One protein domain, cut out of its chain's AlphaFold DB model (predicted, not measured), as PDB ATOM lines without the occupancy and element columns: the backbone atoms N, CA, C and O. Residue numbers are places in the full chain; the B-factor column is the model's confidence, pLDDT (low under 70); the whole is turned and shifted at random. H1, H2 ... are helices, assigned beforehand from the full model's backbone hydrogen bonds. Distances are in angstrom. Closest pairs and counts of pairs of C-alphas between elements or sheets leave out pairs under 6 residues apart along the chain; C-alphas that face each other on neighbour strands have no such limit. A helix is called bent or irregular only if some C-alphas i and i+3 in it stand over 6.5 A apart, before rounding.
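This is residues 5 to 88 of the 89 residues of the protein "N(1)-alpha-phosphoribosyltransferase" of endosymbiont 'TC1' of Trimyema compressum (UniProt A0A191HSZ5). A hairpin of two helices, H2 and H3, sits at one end of a long, drawn-out model, and a long link with no named element, residues 51 to 69, runs from it to a small, loose end piece that holds the short helices H4 and H5. The short helix H1 sticks out from the hairpin's end as a separate arm, residues 5 to 11. The printed part has 84 residues with five named helices, in the order H1, H2, H3, H4, H5, and no named strand; its class is all helix, though under half of the residues, 40 of 84, are in named elements. The whole is extended, with a radius of gyration of the C-alphas of 21.3 A, and elongated, spanning 59 by 36 by 24 A.

H1 is residues 5 to 9 and begins with C-alpha 5 at (29.948, 4.025, 20.470). H2 follows as residues 16 to 27, 16.5 A from first to last C-alpha, beginning with C-alpha 16 at (44.292, 11.983, 40.061). H3, residues 38 to 50, is the longest helix by residues and measures 18.3 A. H4 is residues 70 to 74; it is neither bent nor irregular, but only just: C-alphas 70 and 73 are 6.0 A apart. H5 is residues 82 to 86 and ends with C-alpha 86 at (19.348, -24.676, 38.014).

H2 and H3 form a helical hairpin and touch, with 15 pairs of C-alphas within 8 A. Their closest C-alphas are those of Gly 19 and Arg 48, 5.0 A apart. They run opposite ways at a shallow tilt of 34.9 degrees, only just short of steep. H1, H4 and H5 touch no helix; H1 is apart from H2, H3 from H4, and H4 from H5. In H2, H3 and H5 every O i to N i+4 pair is within hydrogen-bond range. In H1 it is 0 of 1, with 1 of 2 O i to N i+3 pairs within range, and in H4 it is 0 of 1, with 2 of 2.

The two C-alphas farthest apart are those of Ala 30 and Glu 73, 60.5 A. The printed part runs from residue 5 to 88 and has no cut. The link from H3 to H4 is long, with 19 residues, and the links H1 to H2, H2 to H3 and H4 to H5 are short. Residues 5 to 11, of which 5 to 9 belong to H1, stand free, and so do residues 28 to 33 and 58 to 63. The mean pLDDT of the printed part is 93.5, that of H5 is 81, and no printed residue is under 70.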
ATOM      1  N   GLU A   5      29.064   2.892  20.768       96.69
ATOM      2  CA  GLU A   5      29.948   4.025  20.470       96.69
ATOM      3  C   GLU A   5      29.713   5.231  21.381       96.69
ATOM      4  O   GLU A   5      30.649   5.972  21.681       96.69
ATOM      5  N   LYS A   6      28.473   5.439  21.841       95.62
ATOM      6  CA  LYS A   6      28.168   6.505  22.793       95.62
ATOM      7  C   LYS A   6      28.720   6.176  24.181       95.62
ATOM      8  O   LYS A   6      29.447   6.993  24.727       95.62
ATOM      9  N   VAL A   7      28.449   4.980  24.713       96.44
ATOM     10  CA  VAL A   7      28.927   4.570  26.053       96.44
ATOM     11  C   VAL A   7      30.451   4.569  26.123       96.44
ATOM     12  O   VAL A   7      31.033   5.058  27.087       96.44
ATOM     13  N   LYS A   8      31.119   4.067  25.081       96.56
ATOM     14  CA  LYS A   8      32.584   4.019  25.025       96.56
ATOM     15  C   LYS A   8      33.220   5.406  25.173       96.56
ATOM     16  O   LYS A   8      34.264   5.523  25.806       96.56
ATOM     17  N   LYS A   9      32.590   6.449  24.618       95.69
ATOM     18  CA  LYS A   9      33.063   7.841  24.718       95.69
ATOM     19  C   LYS A   9      32.874   8.456  26.106       95.69
ATOM     20  O   LYS A   9      33.516   9.455  26.398       95.69
ATOM     21  N   GLU A  10      32.010   7.887  26.942       95.31
ATOM     22  CA  GLU A  10      31.740   8.379  28.299       95.31
ATOM     23  C   GLU A  10      32.723   7.807  29.342       95.31
ATOM     24  O   GLU A  10      32.733   8.246  30.493       95.31
ATOM     25  N   ILE A  11      33.575   6.848  28.957       95.62
ATOM     26  CA  ILE A  11      34.627   6.308  29.825       95.62
ATOM     27  C   ILE A  11      35.762   7.329  29.917       95.62
ATOM     28  O   ILE A  11      36.568   7.473  28.999       95.62
ATOM     29  N   ASN A  12      35.832   8.015  31.053       93.94
ATOM     30  CA  ASN A  12      36.855   9.017  31.330       93.94
ATOM     31  C   ASN A  12      38.023   8.438  32.135       93.94
ATOM     32  O   ASN A  12      37.903   7.414  32.816       93.94
ATOM     33  N   SER A  13      39.157   9.133  32.092       96.38
ATOM     34  CA  SER A  13      40.251   8.927  33.037       96.38
ATOM     35  C   SER A  13      39.795   9.221  34.468       96.38
ATOM     36  O   SER A  13      38.916  10.043  34.723       96.38
ATOM     37  N   VAL A  14      40.406   8.523  35.423       97.25
ATOM     38  CA  VAL A  14      40.134   8.730  36.847       97.25
ATOM     39  C   VAL A  14      40.697  10.075  37.333       97.25
ATOM     40  O   VAL A  14      41.644  10.601  36.751       97.25
ATOM     41  N   ASN A  15      40.154  10.621  38.423       97.88
ATOM     42  CA  ASN A  15      40.594  11.901  38.982       97.88
ATOM     43  C   ASN A  15      41.848  11.726  39.860       97.88
ATOM     44  O   ASN A  15      41.762  11.224  40.982       97.88
ATOM     45  N   TYR A  16      43.014  12.133  39.355       97.38
ATOM     46  CA  TYR A  16      44.292  11.983  40.061       97.38
ATOM     47  C   TYR A  16      44.441  12.922  41.261       97.38
ATOM     48  O   TYR A  16      44.916  12.465  42.299       97.38
ATOM     49  N   GLU A  17      43.968  14.164  41.153       98.25
ATOM     50  CA  GLU A  17      44.040  15.184  42.211       98.25
ATOM     51  C   GLU A  17      43.278  14.743  43.468       98.25
ATOM     52  O   GLU A  17      43.806  14.771  44.578       98.25
ATOM     53  N   VAL A  18      42.059  14.220  43.298       98.38
ATOM     54  CA  VAL A  18      41.274  13.642  44.402       98.38
ATOM     55  C   VAL A  18      41.979  12.420  44.992       98.38
ATOM     56  O   VAL A  18      41.914  12.178  46.196       98.38
ATOM     57  N   GLY A  19      42.678  11.647  44.160       98.06
ATOM     58  CA  GLY A  19      43.498  10.538  44.628       98.06
ATOM     59  C   GLY A  19      44.640  10.983  45.541       98.06
ATOM     60  O   GLY A  19      44.874  10.338  46.557       98.06
ATOM     61  N   GLU A  20      45.332  12.069  45.201       98.44
ATOM     62  CA  GLU A  20      46.393  12.645  46.038       98.44
ATOM     63  C   GLU A  20      45.836  13.200  47.350       98.44
ATOM     64  O   GLU A  20      46.376  12.899  48.415       98.44
ATOM     65  N   ALA A  21      44.709  13.914  47.290       98.56
ATOM     66  CA  ALA A  21      44.018  14.405  48.478       98.56
ATOM     67  C   ALA A  21      43.579  13.258  49.410       98.56
ATOM     68  O   ALA A  21      43.738  13.353  50.627       98.56
ATOM     69  N   MET A  22      43.095  12.138  48.858       98.50
ATOM     70  CA  MET A  22      42.748  10.953  49.649       98.50
ATOM     71  C   MET A  22      43.985  10.307  50.289       98.50
ATOM     72  O   MET A  22      43.928   9.919  51.454       98.50
ATOM     73  N   THR A  23      45.113  10.216  49.574       98.06
ATOM     74  CA  THR A  23      46.376   9.726  50.156       98.06
ATOM     75  C   THR A  23      46.792  10.583  51.352       98.06
ATOM     76  O   THR A  23      47.019  10.045  52.429       98.06
ATOM     77  N   GLN A  24      46.797  11.913  51.199       98.12
ATOM     78  CA  GLN A  24      47.133  12.843  52.285       98.12
ATOM     79  C   GLN A  24      46.200  12.684  53.492       98.12
ATOM     80  O   GLN A  24      46.658  12.657  54.633       98.12
ATOM     81  N   GLN A  25      44.893  12.537  53.251       97.75
ATOM     82  CA  GLN A  25      43.912  12.318  54.314       97.75
ATOM     83  C   GLN A  25      44.181  11.015  55.078       97.75
ATOM     84  O   GLN A  25      44.131  11.005  56.306       97.75
ATOM     85  N   ILE A  26      44.462   9.918  54.367       97.50
ATOM     86  CA  ILE A  26      44.730   8.602  54.961       97.50
ATOM     87  C   ILE A  26      46.059   8.597  55.723       97.50
ATOM     88  O   ILE A  26      46.139   8.000  56.797       97.50
ATOM     89  N   ASP A  27      47.090   9.248  55.194       97.75
ATOM     90  CA  ASP A  27      48.396   9.375  55.849       97.75
ATOM     91  C   ASP A  27      48.331  10.236  57.117       97.75
ATOM     92  O   ASP A  27      49.094  10.004  58.052       97.75
ATOM     93  N   GLY A  28      47.380  11.174  57.192       97.50
ATOM     94  CA  GLY A  28      47.110  11.984  58.383       97.50
ATOM     95  C   GLY A  28      46.314  11.281  59.492       97.50
ATOM     96  O   GLY A  28      46.095  11.870  60.551       97.50
ATOM     97  N   LEU A  29      45.854  10.044  59.279       97.00
ATOM     98  CA  LEU A  29      45.151   9.280  60.311       97.00
ATOM     99  C   LEU A  29      46.121   8.807  61.401       97.00
ATOM    100  O   LEU A  29      47.304   8.594  61.154       97.00
ATOM    101  N   ALA A  30      45.601   8.566  62.607       97.31
ATOM    102  CA  ALA A  30      46.367   8.033  63.736       97.31
ATOM    103  C   ALA A  30      46.733   6.545  63.534       97.31
ATOM    104  O   ALA A  30      46.203   5.655  64.199       97.31
ATOM    105  N   LYS A  31      47.623   6.278  62.578       96.56
ATOM    106  CA  LYS A  31      48.160   4.965  62.212       96.56
ATOM    107  C   LYS A  31      49.588   5.119  61.668       96.56
ATOM    108  O   LYS A  31      49.903   6.167  61.106       96.56
ATOM    109  N   PRO A  32      50.457   4.096  61.755       97.75
ATOM    110  CA  PRO A  32      51.709   4.108  61.003       97.75
ATOM    111  C   PRO A  32      51.431   4.212  59.495       97.75
ATOM    112  O   PRO A  32      50.466   3.618  58.996       97.75
ATOM    113  N   LEU A  33      52.270   4.954  58.770       97.25
ATOM    114  CA  LEU A  33      52.133   5.137  57.322       97.25
ATOM    115  C   LEU A  33      52.087   3.783  56.603       97.25
ATOM    116  O   LEU A  33      52.894   2.894  56.880       97.25
ATOM    117  N   GLY A  34      51.113   3.615  55.707       95.62
ATOM    118  CA  GLY A  34      50.925   2.386  54.937       95.62
ATOM    119  C   GLY A  34      50.497   1.143  55.730       95.62
ATOM    120  O   GLY A  34      50.407   0.067  55.138       95.62
ATOM    121  N   SER A  35      50.230   1.241  57.038       97.62
ATOM    122  CA  SER A  35      49.920   0.079  57.890       97.62
ATOM    123  C   SER A  35      48.658  -0.693  57.488       97.62
ATOM    124  O   SER A  35      48.574  -1.887  57.767       97.62
ATOM    125  N   LEU A  36      47.697  -0.066  56.797       97.19
ATOM    126  CA  LEU A  36      46.496  -0.750  56.292       97.19
ATOM    127  C   LEU A  36      46.690  -1.318  54.871       97.19
ATOM    128  O   LEU A  36      45.788  -1.959  54.319       97.19
ATOM    129  N   GLY A  37      47.862  -1.102  54.266       97.31
ATOM    130  CA  GLY A  37      48.304  -1.728  53.024       97.31
ATOM    131  C   GLY A  37      47.311  -1.582  51.870       97.31
ATOM    132  O   GLY A  37      47.126  -0.506  51.300       97.31
ATOM    133  N   TYR A  38      46.686  -2.693  51.473       98.19
ATOM    134  CA  TYR A  38      45.771  -2.722  50.329       98.19
ATOM    135  C   TYR A  38      44.498  -1.895  50.548       98.19
ATOM    136  O   TYR A  38      43.963  -1.347  49.585       98.19
ATOM    137  N   LEU A  39      44.037  -1.748  51.793       97.19
ATOM    138  CA  LEU A  39      42.850  -0.945  52.093       97.19
ATOM    139  C   LEU A  39      43.068   0.535  51.749       97.19
ATOM    140  O   LEU A  39      42.175   1.165  51.187       97.19
ATOM    141  N   GLU A  40      44.271   1.066  51.986       97.75
ATOM    142  CA  GLU A  40      44.625   2.449  51.628       97.75
ATOM    143  C   GLU A  40      44.604   2.629  50.105       97.75
ATOM    144  O   GLU A  40      43.984   3.553  49.576       97.75
ATOM    145  N   LYS A  41      45.183   1.663  49.378       98.06
ATOM    146  CA  LYS A  41      45.166   1.639  47.906       98.06
ATOM    147  C   LYS A  41      43.740   1.586  47.351       98.06
ATOM    148  O   LYS A  41      43.452   2.229  46.340       98.06
ATOM    149  N   MET A  42      42.845   0.835  47.993       98.00
ATOM    150  CA  MET A  42      41.433   0.759  47.606       98.00
ATOM    151  C   MET A  42      40.692   2.069  47.856       98.00
ATOM    152  O   MET A  42      39.990   2.530  46.958       98.00
ATOM    153  N   ALA A  43      40.887   2.702  49.012       97.31
ATOM    154  CA  ALA A  43      40.270   3.988  49.323       97.31
ATOM    155  C   ALA A  43      40.685   5.079  48.318       97.31
ATOM    156  O   ALA A  43      39.825   5.775  47.772       97.31
ATOM    157  N   VAL A  44      41.978   5.159  47.974       98.19
ATOM    158  CA  VAL A  44      42.477   6.058  46.920       98.19
ATOM    159  C   VAL A  44      41.839   5.721  45.573       98.19
ATOM    160  O   VAL A  44      41.319   6.607  44.901       98.19
ATOM    161  N   ARG A  45      41.809   4.442  45.171       98.06
ATOM    162  CA  ARG A  45      41.225   4.025  43.884       98.06
ATOM    163  C   ARG A  45      39.742   4.386  43.768       98.06
ATOM    164  O   ARG A  45      39.333   4.898  42.731       98.06
ATOM    165  N   ILE A  46      38.951   4.139  44.811       97.69
ATOM    166  CA  ILE A  46      37.524   4.488  44.840       97.69
ATOM    167  C   ILE A  46      37.350   6.004  44.722       97.69
ATOM    168  O   ILE A  46      36.516   6.462  43.945       97.69
ATOM    169  N   SER A  47      38.176   6.781  45.419       98.12
ATOM    170  CA  SER A  47      38.128   8.248  45.380       98.12
ATOM    171  C   SER A  47      38.496   8.801  44.005       98.12
ATOM    172  O   SER A  47      37.830   9.698  43.500       98.12
ATOM    173  N   ARG A  48      39.482   8.190  43.334       98.12
ATOM    174  CA  ARG A  48      39.835   8.515  41.946       98.12
ATOM    175  C   ARG A  48      38.687   8.226  40.970       98.12
ATOM    176  O   ARG A  48      38.461   9.010  40.055       98.12
ATOM    177  N   ILE A  49      37.970   7.112  41.146       97.06
ATOM    178  CA  ILE A  49      36.844   6.720  40.274       97.06
ATOM    179  C   ILE A  49      35.628   7.630  40.487       97.06
ATOM    180  O   ILE A  49      34.972   8.026  39.530       97.06
ATOM    181  N   THR A  50      35.311   7.946  41.739       96.06
ATOM    182  CA  THR A  50      34.112   8.714  42.115       96.06
ATOM    183  C   THR A  50      34.317  10.227  42.069       96.06
ATOM    184  O   THR A  50      33.334  10.967  42.043       96.06
ATOM    185  N   GLY A  51      35.571  10.688  42.102       96.88
ATOM    186  CA  GLY A  51      35.927  12.100  42.228       96.88
ATOM    187  C   GLY A  51      35.583  12.703  43.594       96.88
ATOM    188  O   GLY A  51      35.436  13.917  43.692       96.88
ATOM    189  N   LYS A  52      35.412  11.883  44.641       97.12
ATOM    190  CA  LYS A  52      35.011  12.323  45.990       97.12
ATOM    191  C   LYS A  52      35.944  11.768  47.058       97.12
ATOM    192  O   LYS A  52      36.453  10.663  46.905       97.12
ATOM    193  N   LEU A  53      36.102  12.506  48.158       97.25
ATOM    194  CA  LEU A  53      36.792  12.023  49.360       97.25
ATOM    195  C   LEU A  53      35.846  11.248  50.285       97.25
ATOM    196  O   LEU A  53      36.190  10.173  50.765       97.25
ATOM    197  N   ASP A  54      34.620  11.739  50.477       95.25
ATOM    198  CA  ASP A  54      33.591  11.009  51.221       95.25
ATOM    199  C   ASP A  54      32.817  10.065  50.288       95.25
ATOM    200  O   ASP A  54      31.969  10.486  49.493       95.25
ATOM    201  N   ASN A  55      33.146   8.775  50.366       94.56
ATOM    202  CA  ASN A  55      32.559   7.727  49.539       94.56
ATOM    203  C   ASN A  55      31.678   6.790  50.361       94.56
ATOM    204  O   ASN A  55      32.164   5.976  51.143       94.56
ATOM    205  N   GLN A  56      30.370   6.824  50.098       93.62
ATOM    206  CA  GLN A  56      29.405   5.910  50.709       93.62
ATOM    207  C   GLN A  56      28.980   4.815  49.722       93.62
ATOM    208  O   GLN A  56      28.194   5.048  48.805       93.62
ATOM    209  N   LEU A  57      29.446   3.582  49.941       90.75
ATOM    210  CA  LEU A  57      29.141   2.419  49.092       90.75
ATOM    211  C   LEU A  57      27.828   1.722  49.500       90.75
ATOM    212  O   LEU A  57      27.811   0.553  49.907       90.75
ATOM    213  N   LYS A  58      26.716   2.464  49.430       91.25
ATOM    214  CA  LYS A  58      25.386   2.003  49.871       91.25
ATOM    215  C   LYS A  58      24.686   1.104  48.850       91.25
ATOM    216  O   LYS A  58      24.148   0.070  49.228       91.25
ATOM    217  N   GLN A  59      24.726   1.471  47.570       91.00
ATOM    218  CA  GLN A  59      24.045   0.745  46.495       91.00
ATOM    219  C   GLN A  59      25.042  -0.152  45.763       91.00
ATOM    220  O   GLN A  59      25.796   0.307  44.910       91.00
ATOM    221  N   LYS A  60      25.074  -1.428  46.143       94.12
ATOM    222  CA  LYS A  60      25.919  -2.444  45.516       94.12
ATOM    223  C   LYS A  60      25.035  -3.363  44.682       94.12
ATOM    224  O   LYS A  60      23.983  -3.777  45.156       94.12
ATOM    225  N   ALA A  61      25.476  -3.681  43.472       95.88
ATOM    226  CA  ALA A  61      24.799  -4.615  42.585       95.88
ATOM    227  C   ALA A  61      25.788  -5.687  42.122       95.88
ATOM    228  O   ALA A  61      26.952  -5.390  41.851       95.88
ATOM    229  N   MET A  62      25.309  -6.924  42.029       94.81
ATOM    230  CA  MET A  62      26.002  -8.024  41.370       94.81
ATOM    231  C   MET A  62      25.209  -8.360  40.112       94.81
ATOM    232  O   MET A  62      24.003  -8.571  40.191       94.81
ATOM    233  N   ILE A  63      25.876  -8.368  38.961       94.25
ATOM    234  CA  ILE A  63      25.253  -8.725  37.687       94.25
ATOM    235  C   ILE A  63      25.777 -10.105  37.302       94.25
ATOM    236  O   ILE A  63      26.957 -10.248  36.984       94.25
ATOM    237  N   VAL A  64      24.908 -11.113  37.367       91.94
ATOM    238  CA  VAL A  64      25.210 -12.487  36.952       91.94
ATOM    239  C   VAL A  64      24.676 -12.677  35.538       91.94
ATOM    240  O   VAL A  64      23.481 -12.521  35.302       91.94
ATOM    241  N   MET A  65      25.568 -12.980  34.595       91.00
ATOM    242  CA  MET A  65      25.204 -13.281  33.211       91.00
ATOM    243  C   MET A  65      25.228 -14.794  33.017       91.00
ATOM    244  O   MET A  65      26.253 -15.423  33.274       91.00
ATOM    245  N   CYS A  66      24.120 -15.368  32.556       89.12
ATOM    246  CA  CYS A  66      24.003 -16.788  32.247       89.12
ATOM    247  C   CYS A  66      23.478 -16.957  30.818       89.12
ATOM    248  O   CYS A  66      22.592 -16.218  30.390       89.12
ATOM    249  N   SER A  67      24.063 -17.899  30.082       87.38
ATOM    250  CA  SER A  67      23.654 -18.281  28.732       87.38
ATOM    251  C   SER A  67      24.103 -19.711  28.468       87.38
ATOM    252  O   SER A  67      25.212 -20.091  28.852       87.38
ATOM    253  N   ASP A  68      23.279 -20.465  27.750       87.62
ATOM    254  CA  ASP A  68      23.685 -21.745  27.182       87.62
ATOM    255  C   ASP A  68      24.595 -21.530  25.971       87.62
ATOM    256  O   ASP A  68      24.507 -20.515  25.274       87.62
ATOM    257  N   ASN A  69      25.475 -22.500  25.721       87.88
ATOM    258  CA  ASN A  69      26.381 -22.496  24.577       87.88
ATOM    259  C   ASN A  69      26.158 -23.770  23.754       87.88
ATOM    260  O   ASN A  69      26.290 -24.868  24.289       87.88
ATOM    261  N   CYS A  70      25.885 -23.642  22.451       85.88
ATOM    262  CA  CYS A  70      25.603 -24.788  21.567       85.88
ATOM    263  C   CYS A  70      26.785 -25.761  21.408       85.88
ATOM    264  O   CYS A  70      26.573 -26.928  21.109       85.88
ATOM    265  N   VAL A  71      28.019 -25.319  21.684       90.38
ATOM    266  CA  VAL A  71      29.214 -26.190  21.732       90.38
ATOM    267  C   VAL A  71      29.084 -27.326  22.761       90.38
ATOM    268  O   VAL A  71      29.842 -28.289  22.732       90.38
ATOM    269  N   PHE A  72      28.101 -27.248  23.664       86.44
ATOM    270  CA  PHE A  72      27.711 -28.351  24.536       86.44
ATOM    271  C   PHE A  72      27.473 -29.664  23.765       86.44
ATOM    272  O   PHE A  72      27.861 -30.729  24.244       86.44
ATOM    273  N   GLU A  73      26.903 -29.587  22.558       87.81
ATOM    274  CA  GLU A  73      26.594 -30.748  21.711       87.81
ATOM    275  C   GLU A  73      27.842 -31.528  21.269       87.81
ATOM    276  O   GLU A  73      27.750 -32.710  20.942       87.81
ATOM    277  N   GLU A  74      29.026 -30.913  21.324       92.56
ATOM    278  CA  GLU A  74      30.299 -31.576  21.021       92.56
ATOM    279  C   GLU A  74      30.786 -32.489  22.165       92.56
ATOM    280  O   GLU A  74      31.834 -33.124  22.052       92.56
ATOM    281  N   GLY A  75      30.048 -32.577  23.280       87.12
ATOM    282  CA  GLY A  75      30.342 -33.498  24.385       87.12
ATOM    283  C   GLY A  75      31.559 -33.107  25.230       87.12
ATOM    284  O   GLY A  75      32.061 -33.919  26.005       87.12
ATOM    285  N   ILE A  76      32.040 -31.868  25.098       89.00
ATOM    286  CA  ILE A  76      33.216 -31.350  25.816       89.00
ATOM    287  C   ILE A  76      32.895 -30.825  27.224       89.00
ATOM    288  O   ILE A  76      33.801 -30.540  28.008       89.00
ATOM    289  N   ALA A  77      31.612 -30.659  27.549       88.75
ATOM    290  CA  ALA A  77      31.176 -30.122  28.829       88.75
ATOM    291  C   ALA A  77      31.208 -31.195  29.929       88.75
ATOM    292  O   ALA A  77      30.710 -32.304  29.755       88.75
ATOM    293  N   SER A  78      31.752 -30.849  31.100       88.25
ATOM    294  CA  SER A  78      31.861 -31.766  32.248       88.25
ATOM    295  C   SER A  78      30.600 -31.832  33.121       88.25
ATOM    296  O   SER A  78      30.577 -32.544  34.123       88.25
ATOM    297  N   THR A  79      29.561 -31.071  32.779       86.00
ATOM    298  CA  THR A  79      28.329 -30.911  33.566       86.00
ATOM    299  C   THR A  79      27.113 -30.921  32.649       86.00
ATOM    300  O   THR A  79      27.227 -30.376  31.554       86.00
ATOM    301  N   PRO A  80      25.948 -31.454  33.066       85.31
ATOM    302  CA  PRO A  80      24.731 -31.409  32.252       85.31
ATOM    303  C   PRO A  80      24.305 -29.971  31.927       85.31
ATOM    304  O   PRO A  80      24.450 -29.083  32.767       85.31
ATOM    305  N   GLN A  81      23.729 -29.749  30.742       82.94
ATOM    306  CA  GLN A  81      23.284 -28.422  30.289       82.94
ATOM    307  C   GLN A  81      22.246 -27.793  31.233       82.94
ATOM    308  O   GLN A  81      22.303 -26.603  31.527       82.94
ATOM    309  N   GLU A  82      21.351 -28.608  31.794       83.31
ATOM    310  CA  GLU A  82      20.301 -28.168  32.722       83.31
ATOM    311  C   GLU A  82      20.848 -27.484  33.987       83.31
ATOM    312  O   GLU A  82      20.148 -26.677  34.602       83.31
ATOM    313  N   LEU A  83      22.107 -27.746  34.361       82.94
ATOM    314  CA  LEU A  83      22.727 -27.144  35.541       82.94
ATOM    315  C   LEU A  83      22.868 -25.617  35.416       82.94
ATOM    316  O   LEU A  83      22.796 -24.916  36.428       82.94
ATOM    317  N   GLY A  84      23.034 -25.091  34.195       78.56
ATOM    318  CA  GLY A  84      23.088 -23.647  33.945       78.56
ATOM    319  C   GLY A  84      21.803 -22.950  34.387       78.56
ATOM    320  O   GLY A  84      21.854 -21.951  35.101       78.56
ATOM    321  N   ARG A  85      20.657 -23.553  34.056       79.19
ATOM    322  CA  ARG A  85      19.330 -23.109  34.492       79.19
ATOM    323  C   ARG A  85      19.127 -23.275  36.001       79.19
ATOM    324  O   ARG A  85      18.666 -22.344  36.647       79.19
ATOM    325  N   MET A  86      19.508 -24.419  36.571       80.19
ATOM    326  CA  MET A  86      19.348 -24.676  38.014       80.19
ATOM    327  C   MET A  86      20.166 -23.723  38.894       80.19
ATOM    328  O   MET A  86      19.801 -23.481  40.034       80.19
ATOM    329  N   SER A  87      21.289 -23.201  38.392       79.75
ATOM    330  CA  SER A  87      22.183 -22.329  39.168       79.75
ATOM    331  C   SER A  87      21.698 -20.877  39.270       79.75
ATOM    332  O   SER A  87      22.287 -20.092  40.015       79.75
ATOM    333  N   ILE A  88      20.685 -20.502  38.482       83.06
ATOM    334  CA  ILE A  88      20.128 -19.142  38.426       83.06
ATOM    335  C   ILE A  88      18.666 -19.057  38.892       83.06
ATOM    336  O   ILE A  88      18.161 -17.943  39.031       83.06
TER     337      ILE A  88